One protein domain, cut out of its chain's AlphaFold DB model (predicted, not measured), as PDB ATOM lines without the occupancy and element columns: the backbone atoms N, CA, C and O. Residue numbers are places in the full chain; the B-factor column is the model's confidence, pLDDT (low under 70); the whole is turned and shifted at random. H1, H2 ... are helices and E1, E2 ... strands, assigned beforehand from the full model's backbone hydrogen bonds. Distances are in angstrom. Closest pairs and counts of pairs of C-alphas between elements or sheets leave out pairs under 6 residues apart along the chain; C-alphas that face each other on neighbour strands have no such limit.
ATOM      1  N   PRO A  10      35.239 -16.020 352.779       84.69
ATOM      2  CA  PRO A  10      36.637 -15.873 352.391       84.69
ATOM      3  C   PRO A  10      37.232 -14.581 352.963       84.69
ATOM      4  O   PRO A  10      36.634 -13.514 352.846       84.69
ATOM      5  N   ILE A  11      38.437 -14.681 353.516       82.81
ATOM      6  CA  ILE A  11      39.252 -13.542 353.960       82.81
ATOM      7  C   ILE A  11      40.635 -13.597 353.298       82.81
ATOM      8  O   ILE A  11      40.992 -14.585 352.647       82.81
ATOM      9  N   TYR A  12      41.424 -12.532 353.444       77.19
ATOM     10  CA  TYR A  12      42.749 -12.406 352.827       77.19
ATOM     11  C   TYR A  12      42.720 -12.660 351.311       77.19
ATOM     12  O   TYR A  12      42.074 -11.926 350.567       77.19
ATOM     13  N   SER A  13      43.442 -13.674 350.821       72.50
ATOM     14  CA  SER A  13      43.435 -14.071 349.409       72.50
ATOM     15  C   SER A  13      42.533 -15.242 349.088       72.50
ATOM     16  O   SER A  13      42.468 -15.583 347.914       72.50
ATOM     17  N   ALA A  14      41.823 -15.844 350.044       81.75
ATOM     18  CA  ALA A  14      41.131 -17.110 349.808       81.75
ATOM     19  C   ALA A  14      40.185 -17.078 348.597       81.75
ATOM     20  O   ALA A  14      40.120 -18.041 347.838       81.75
ATOM     21  N   GLN A  15      39.500 -15.953 348.366       82.62
ATOM     22  CA  GLN A  15      38.659 -15.764 347.183       82.62
ATOM     23  C   GLN A  15      39.473 -15.794 345.879       82.62
ATOM     24  O   GLN A  15      39.086 -16.451 344.912       82.62
ATOM     25  N   ARG A  16      40.614 -15.102 345.851       78.81
ATOM     26  CA  ARG A  16      41.535 -15.111 344.709       78.81
ATOM     27  C   ARG A  16      42.173 -16.486 344.536       78.81
ATOM     28  O   ARG A  16      42.262 -16.958 343.410       78.81
ATOM     29  N   ASP A  17      42.573 -17.147 345.617       78.81
ATOM     30  CA  ASP A  17      43.166 -18.488 345.592       78.81
ATOM     31  C   ASP A  17      42.158 -19.521 345.080       78.81
ATOM     32  O   ASP A  17      42.515 -20.419 344.321       78.81
ATOM     33  N   PHE A  18      40.878 -19.343 345.411       84.00
ATOM     34  CA  PHE A  18      39.785 -20.134 344.865       84.00
ATOM     35  C   PHE A  18      39.645 -19.923 343.356       84.00
ATOM     36  O   PHE A  18      39.749 -20.876 342.587       84.00
ATOM     37  N   PHE A  19      39.455 -18.682 342.896       83.31
ATOM     38  CA  PHE A  19      39.225 -18.439 341.471       83.31
ATOM     39  C   PHE A  19      40.469 -18.672 340.612       83.31
ATOM     40  O   PHE A  19      40.355 -19.233 339.527       83.31
ATOM     41  N   SER A  20      41.646 -18.256 341.070       78.75
ATOM     42  CA  SER A  20      42.914 -18.403 340.354       78.75
ATOM     43  C   SER A  20      43.455 -19.828 340.461       78.75
ATOM     44  O   SER A  20      43.746 -20.461 339.449       78.75
ATOM     45  N   GLY A  21      43.559 -20.354 341.684       74.44
ATOM     46  CA  GLY A  21      44.267 -21.600 341.971       74.44
ATOM     47  C   GLY A  21      43.488 -22.873 341.646       74.44
ATOM     48  O   GLY A  21      44.117 -23.909 341.431       74.44
ATOM     49  N   LEU A  22      42.152 -22.821 341.603       76.25
ATOM     50  CA  LEU A  22      41.318 -23.980 341.255       76.25
ATOM     51  C   LEU A  22      40.765 -23.920 339.833       76.25
ATOM     52  O   LEU A  22      40.685 -24.947 339.168       76.25
ATOM     53  N   PHE A  23      40.387 -22.727 339.374       82.75
ATOM     54  CA  PHE A  23      39.609 -22.563 338.142       82.75
ATOM     55  C   PHE A  23      40.248 -21.611 337.125       82.75
ATOM     56  O   PHE A  23      39.695 -21.422 336.046       82.75
ATOM     57  N   GLN A  24      41.388 -20.992 337.458       83.50
ATOM     58  CA  GLN A  24      42.098 -20.011 336.622       83.50
ATOM     59  C   GLN A  24      41.210 -18.869 336.083       83.50
ATOM     60  O   GLN A  24      41.482 -18.281 335.038       83.50
ATOM     61  N   MET A  25      40.152 -18.513 336.816       88.12
ATOM     62  CA  MET A  25      39.116 -17.574 336.379       88.12
ATOM     63  C   MET A  25      39.124 -16.244 337.146       88.12
ATOM     64  O   MET A  25      38.190 -15.466 337.004       88.12
ATOM     65  N   ASP A  26      40.153 -15.943 337.942       84.94
ATOM     66  CA  ASP A  26      40.181 -14.773 338.842       84.94
ATOM     67  C   ASP A  26      39.895 -13.434 338.146       84.94
ATOM     68  O   ASP A  26      38.999 -12.697 338.558       84.94
ATOM     69  N   LYS A  27      40.586 -13.141 337.036       86.00
ATOM     70  CA  LYS A  27      40.356 -11.909 336.258       86.00
ATOM     71  C   LYS A  27      38.930 -11.835 335.704       86.00
ATOM     72  O   LYS A  27      38.325 -10.764 335.688       86.00
ATOM     73  N   TYR A  28      38.410 -12.969 335.239       89.81
ATOM     74  CA  TYR A  28      37.059 -13.091 334.699       89.81
ATOM     75  C   TYR A  28      36.005 -12.880 335.796       89.81
ATOM     76  O   TYR A  28      35.135 -12.018 335.661       89.81
ATOM     77  N   ALA A  29      36.138 -13.605 336.909       87.94
ATOM     78  CA  ALA A  29      35.239 -13.555 338.051       87.94
ATOM     79  C   ALA A  29      35.221 -12.156 338.666       87.94
ATOM     80  O   ALA A  29      34.155 -11.567 338.820       87.94
ATOM     81  N   SER A  30      36.397 -11.577 338.923       85.31
ATOM     82  CA  SER A  30      36.536 -10.245 339.518       85.31
ATOM     83  C   SER A  30      35.859  -9.165 338.663       85.31
ATOM     84  O   SER A  30      35.127  -8.334 339.197       85.31
ATOM     85  N   LYS A  31      36.024  -9.206 337.330       90.50
ATOM     86  CA  LYS A  31      35.403  -8.247 336.398       90.50
ATOM     87  C   LYS A  31      33.881  -8.371 336.327       90.50
ATOM     88  O   LYS A  31      33.196  -7.366 336.143       90.50
ATOM     89  N   LEU A  32      33.344  -9.587 336.410       90.75
ATOM     90  CA  LEU A  32      31.896  -9.801 336.397       90.75
ATOM     91  C   LEU A  32      31.260  -9.445 337.738       90.75
ATOM     92  O   LEU A  32      30.244  -8.754 337.756       90.75
ATOM     93  N   ILE A  33      31.894  -9.825 338.849       86.88
ATOM     94  CA  ILE A  33      31.453  -9.463 340.201       86.88
ATOM     95  C   ILE A  33      31.413  -7.939 340.353       86.88
ATOM     96  O   ILE A  33      30.400  -7.411 340.808       86.88
ATOM     97  N   SER A  34      32.451  -7.220 339.907       88.56
ATOM     98  CA  SER A  34      32.496  -5.751 339.995       88.56
ATOM     99  C   SER A  34      31.422  -5.052 339.155       88.56
ATOM    100  O   SER A  34      31.156  -3.874 339.363       88.56
ATOM    101  N   LYS A  35      30.830  -5.752 338.182       93.00
ATOM    102  CA  LYS A  35      29.745  -5.251 337.326       93.00
ATOM    103  C   LYS A  35      28.359  -5.770 337.732       93.00
ATOM    104  O   LYS A  35      27.399  -5.540 337.008       93.00
ATOM    105  N   GLY A  36      28.249  -6.475 338.859       92.44
ATOM    106  CA  GLY A  36      26.981  -7.020 339.353       92.44
ATOM    107  C   GLY A  36      26.542  -8.334 338.698       92.44
ATOM    108  O   GLY A  36      25.472  -8.837 339.015       92.44
ATOM    109  N   TYR A  37      27.362  -8.948 337.842       93.94
ATOM    110  CA  TYR A  37      27.024 -10.179 337.114       93.94
ATOM    111  C   TYR A  37      27.450 -11.452 337.866       93.94
ATOM    112  O   TYR A  37      28.124 -12.323 337.309       93.94
ATOM    113  N   LYS A  38      27.092 -11.560 339.151       90.31
ATOM    114  CA  LYS A  38      27.488 -12.699 340.003       90.31
ATOM    115  C   LYS A  38      26.905 -14.029 339.515       90.31
ATOM    116  O   LYS A  38      27.609 -15.032 339.533       90.31
ATOM    117  N   ASP A  39      25.680 -14.026 339.000       93.12
ATOM    118  CA  ASP A  39      24.990 -15.250 338.567       93.12
ATOM    119  C   ASP A  39      25.694 -15.948 337.398       93.12
ATOM    120  O   ASP A  39      25.760 -17.179 337.344       93.12
ATOM    121  N   ILE A  40      26.305 -15.170 336.497       92.81
ATOM    122  CA  ILE A  40      27.115 -15.699 335.390       92.81
ATOM    123  C   ILE A  40      28.350 -16.426 335.941       92.81
ATOM    124  O   ILE A  40      28.686 -17.521 335.487       92.81
ATOM    125  N   VAL A  41      29.009 -15.843 336.949       90.62
ATOM    126  CA  VAL A  41      30.168 -16.462 337.612       90.62
ATOM    127  C   VAL A  41      29.756 -17.771 338.280       90.62
ATOM    128  O   VAL A  41      30.429 -18.780 338.083       90.62
ATOM    129  N   THR A  42      28.640 -17.780 339.011       89.69
ATOM    130  CA  THR A  42      28.110 -18.974 339.687       89.69
ATOM    131  C   THR A  42      27.763 -20.085 338.697       89.69
ATOM    132  O   THR A  42      28.147 -21.235 338.903       89.69
ATOM    133  N   THR A  43      27.091 -19.745 337.596       92.19
ATOM    134  CA  THR A  43      26.696 -20.710 336.559       92.19
ATOM    135  C   THR A  43      27.922 -21.378 335.943       92.19
ATOM    136  O   THR A  43      28.019 -22.604 335.912       92.19
ATOM    137  N   ASN A  44      28.913 -20.582 335.539       90.56
ATOM    138  CA  ASN A  44      30.134 -21.108 334.932       90.56
ATOM    139  C   ASN A  44      30.994 -21.882 335.932       90.56
ATOM    140  O   ASN A  44      31.589 -22.894 335.571       90.56
ATOM    141  N   LEU A  45      31.017 -21.468 337.200       88.38
ATOM    142  CA  LEU A  45      31.690 -22.216 338.255       88.38
ATOM    143  C   LEU A  45      31.068 -23.607 338.453       88.38
ATOM    144  O   LEU A  45      31.800 -24.579 338.622       88.38
ATOM    145  N   ASN A  46      29.740 -23.720 338.413       88.81
ATOM    146  CA  ASN A  46      29.056 -25.009 338.533       88.81
ATOM    147  C   ASN A  46      29.368 -25.934 337.346       88.81
ATOM    148  O   ASN A  46      29.613 -27.121 337.556       88.81
ATOM    149  N   LEU A  47      29.444 -25.384 336.130       88.62
ATOM    150  CA  LEU A  47      29.892 -26.124 334.944       88.62
ATOM    151  C   LEU A  47      31.355 -26.575 335.063       88.62
ATOM    152  O   LEU A  47      31.695 -27.693 334.698       88.62
ATOM    153  N   LEU A  48      32.240 -25.739 335.608       86.06
ATOM    154  CA  LEU A  48      33.637 -26.127 335.813       86.06
ATOM    155  C   LEU A  48      33.779 -27.224 336.872       86.06
ATOM    156  O   LEU A  48      34.561 -28.152 336.685       86.06
ATOM    157  N   LYS A  49      33.002 -27.158 337.958       84.62
ATOM    158  CA  LYS A  49      32.993 -28.181 339.017       84.62
ATOM    159  C   LYS A  49      32.519 -29.552 338.526       84.62
ATOM    160  O   LYS A  49      32.966 -30.557 339.072       84.62
ATOM    161  N   SER A  50      31.634 -29.613 337.526       84.19
ATOM    162  CA  SER A  50      31.189 -30.895 336.960       84.19
ATOM    163  C   SER A  50      32.245 -31.552 336.068       84.19
ATOM    164  O   SER A  50      32.233 -32.770 335.913       84.19
ATOM    165  N   ILE A  51      33.178 -30.767 335.522       84.38
ATOM    166  CA  ILE A  51      34.250 -31.241 334.634       84.38
ATOM    167  C   ILE A  51      35.544 -31.506 335.416       84.38
ATOM    168  O   ILE A  51      36.285 -32.436 335.104       84.38
ATOM    169  N   HIS A  52      35.837 -30.688 336.428       73.31
ATOM    170  CA  HIS A  52      37.108 -30.700 337.140       73.31
ATOM    171  C   HIS A  52      36.902 -30.862 338.649       73.31
ATOM    172  O   HIS A  52      36.456 -29.944 339.339       73.31
ATOM    173  N   GLN A  53      37.273 -32.032 339.173       71.94
ATOM    174  CA  GLN A  53      37.321 -32.290 340.608       71.94
ATOM    175  C   GLN A  53      38.761 -32.193 341.107       71.94
ATOM    176  O   GLN A  53      39.605 -33.034 340.808       71.94
ATOM    177  N   THR A  54      39.041 -31.162 341.898       71.50
ATOM    178  CA  THR A  54      40.330 -30.989 342.575       71.50
ATOM    179  C   THR A  54      40.158 -31.102 344.072       71.50
ATOM    180  O   THR A  54      39.391 -30.348 344.670       71.50
ATOM    181  N   THR A  55      40.940 -31.973 344.699       76.31
ATOM    182  CA  THR A  55      41.040 -32.029 346.157       76.31
ATOM    183  C   THR A  55      42.121 -31.058 346.636       76.31
ATOM    184  O   THR A  55      43.257 -31.073 346.154       76.31
ATOM    185  N   LYS A  56      41.781 -30.204 347.604       83.56
ATOM    186  CA  LYS A  56      42.705 -29.287 348.288       83.56
ATOM    187  C   LYS A  56      42.492 -29.360 349.795       83.56
ATOM    188  O   LYS A  56      41.479 -29.884 350.254       83.56
ATOM    189  N   ARG A  57      43.433 -28.807 350.563       85.12
ATOM    190  CA  ARG A  57      43.215 -28.536 351.990       85.12
ATOM    191  C   ARG A  57      42.740 -27.099 352.153       85.12
ATOM    192  O   ARG A  57      43.326 -26.180 351.583       85.12
ATOM    193  N   TYR A  58      41.706 -26.928 352.961       87.12
ATOM    194  CA  TYR A  58      41.132 -25.634 353.292       87.12
ATOM    195  C   TYR A  58      41.578 -25.266 354.703       87.12
ATOM    196  O   TYR A  58      41.342 -26.025 355.643       87.12
ATOM    197  N   ARG A  59      42.261 -24.129 354.854       85.38
ATOM    198  CA  ARG A  59      42.599 -23.588 356.176       85.38
ATOM    199  C   ARG A  59      41.443 -22.693 356.617       85.38
ATOM    200  O   ARG A  59      41.146 -21.702 355.947       85.38
ATOM    201  N   ILE A  60      40.816 -23.043 357.734       89.19
ATOM    202  CA  ILE A  60      39.661 -22.339 358.301       89.19
ATOM    203  C   ILE A  60      40.087 -21.674 359.613       89.19
ATOM    204  O   ILE A  60      40.867 -22.254 360.370       89.19
ATOM    205  N   LEU A  61      39.589 -20.466 359.863       89.19
ATOM    206  CA  LEU A  61      39.633 -19.798 361.161       89.19
ATOM    207  C   LEU A  61      38.241 -19.816 361.776       89.19
ATOM    208  O   LEU A  61      37.254 -19.667 361.061       89.19
ATOM    209  N   HIS A  62      38.179 -19.988 363.090       91.06
ATOM    210  CA  HIS A  62      36.944 -19.901 363.861       91.06
ATOM    211  C   HIS A  62      37.065 -18.723 364.815       91.06
ATOM    212  O   HIS A  62      37.856 -18.776 365.760       91.06
ATOM    213  N   ASP A  63      36.308 -17.666 364.545       88.38
ATOM    214  CA  ASP A  63      36.133 -16.589 365.505       88.38
ATOM    215  C   ASP A  63      35.146 -17.059 366.569       88.38
ATOM    216  O   ASP A  63      33.966 -17.260 366.300       88.38
ATOM    217  N   ARG A  64      35.649 -17.265 367.786       88.94
ATOM    218  CA  ARG A  64      34.845 -17.746 368.914       88.94
ATOM    219  C   ARG A  64      33.952 -16.665 369.519       88.94
ATOM    220  O   ARG A  64      33.061 -17.003 370.290       88.94
ATOM    221  N   THR A  65      34.216 -15.397 369.220       90.31
ATOM    222  CA  THR A  65      33.465 -14.252 369.744       90.31
ATOM    223  C   THR A  65      32.153 -14.102 368.992       90.31
ATOM    224  O   THR A  65      31.104 -13.929 369.602       90.31
ATOM    225  N   GLU A  66      32.224 -14.212 367.665       89.06
ATOM    226  CA  GLU A  66      31.070 -14.093 366.768       89.06
ATOM    227  C   GLU A  66      30.512 -15.458 366.326       89.06
ATOM    228  O   GLU A  66      29.464 -15.520 365.690       89.06
ATOM    229  N   ASP A  67      31.203 -16.551 366.667       88.12
ATOM    230  CA  ASP A  67      30.931 -17.921 366.207       88.12
ATOM    231  C   ASP A  67      30.890 -18.048 364.669       88.12
ATOM    232  O   ASP A  67      30.085 -18.774 364.085       88.12
ATOM    233  N   VAL A  68      31.783 -17.320 363.990       90.94
ATOM    234  CA  VAL A  68      31.875 -17.273 362.524       90.94
ATOM    235  C   VAL A  68      33.114 -18.018 362.039       90.94
ATOM    236  O   VAL A  68      34.197 -17.939 362.623       90.94
ATOM    237  N   PHE A  69      32.969 -18.734 360.923       91.81
ATOM    238  CA  PHE A  69      34.080 -19.397 360.254       91.81
ATOM    239  C   PHE A  69      34.545 -18.605 359.032       91.81
ATOM    240  O   PHE A  69      33.757 -18.226 358.161       91.81
ATOM    241  N   TYR A  70      35.856 -18.435 358.919       90.50
ATOM    242  CA  TYR A  70      36.485 -17.773 357.787       90.50
ATOM    243  C   TYR A  70      37.382 -18.737 357.026       90.50
ATOM    244  O   TYR A  70      38.201 -19.450 357.609       90.50
ATOM    245  N   LEU A  71      37.265 -18.741 355.701       89.81
ATOM    246  CA  LEU A  71      38.214 -19.433 354.845       89.81
ATOM    247  C   LEU A  71      39.413 -18.510 354.638       89.81
ATOM    248  O   LEU A  71      39.301 -17.506 353.935       89.81
ATOM    249  N   ARG A  72      40.556 -18.856 355.238       86.00
ATOM    250  CA  ARG A  72      41.771 -18.032 355.144       86.00
ATOM    251  C   ARG A  72      42.655 -18.377 353.953       86.00
ATOM    252  O   ARG A  72      43.270 -17.485 353.381       86.00
ATOM    253  N   ALA A  73      42.720 -19.653 353.566       84.38
ATOM    254  CA  ALA A  73      43.596 -20.105 352.488       84.38
ATOM    255  C   ALA A  73      43.181 -21.456 351.903       84.38
ATOM    256  O   ALA A  73      42.581 -22.294 352.585       84.38
ATOM    257  N   ILE A  74      43.599 -21.696 350.659       85.62
ATOM    258  CA  ILE A  74      43.489 -22.988 349.977       85.62
ATOM    259  C   ILE A  74      44.901 -23.456 349.624       85.62
ATOM    260  O   ILE A  74      45.577 -22.834 348.808       85.62
ATOM    261  N   ILE A  75      45.349 -24.558 350.226       80.31
ATOM    262  CA  ILE A  75      46.724 -25.061 350.081       80.31
ATOM    263  C   ILE A  75      46.764 -26.427 349.382       80.31
ATOM    264  O   ILE A  75      45.776 -27.169 349.318       80.31
ATOM    265  N   SER A  76      47.935 -26.766 348.838       75.94
ATOM    266  CA  SER A  76      48.174 -28.069 348.210       75.94
ATOM    267  C   SER A  76      48.181 -29.217 349.234       75.94
ATOM    268  O   SER A  76      48.475 -29.010 350.408       75.94
TER     269      SER A  76
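This is residues 10 to 76 of the 299 residues of an uncharacterized protein of Flavobacterium hydrophilum (UniProt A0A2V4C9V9). A strand hairpin, E1 and E2, stands at one end and a helical hairpin, H2 and H3, at the other, with H1 bridging from E2 to the helices. The turn, residues 63 to 68, sticks out. The 67 printed residues hold H1, H2, H3, E1, E2 in that order, a mixed class with an antiparallel sheet. The whole is only just loose, close to compact: radius of gyration of the C-alphas 13.2 A, spans 35 by 28 by 17 A.

Find C-alpha 57 at (43.215, -28.536, 351.990); E1 runs from there to 63, 19.4 A. E2, residues 68 to 75, covers 20.9 A, ending at (46.724, -25.061, 350.081). H1 is residues 14 to 23, 13.0 A; H2, 26 to 33, 10.3 A; H3, 38 to 51, 20.5 A.

In the hairpin E1 and E2, antiparallel at 154 degrees, N 59 and O 73 are within hydrogen-bond range, 2.9 A. From E2 look to H1: their closest C-alphas, Ala 14 and Ala 73, are 4.7 A apart. H1 and H2 touch only at the corner, closest C-alphas Phe 19 and Asp 26, 4.6 A. H3 touches H2 with residues 38 to 41 alone, closest C-alphas Ala 29 and Val 41, 5.9 A; this hairpin runs opposite ways at a steep tilt of 39 degrees. Each O i to N i+4 pair is within hydrogen-bond range in H1 and H2; in H3, 9 of 10.

The C-alphas farthest apart, Ile 51 and Thr 65, are 39.0 A apart. The printed part has no cut, its four links are tight, and no printed residue is under 70 in pLDDT.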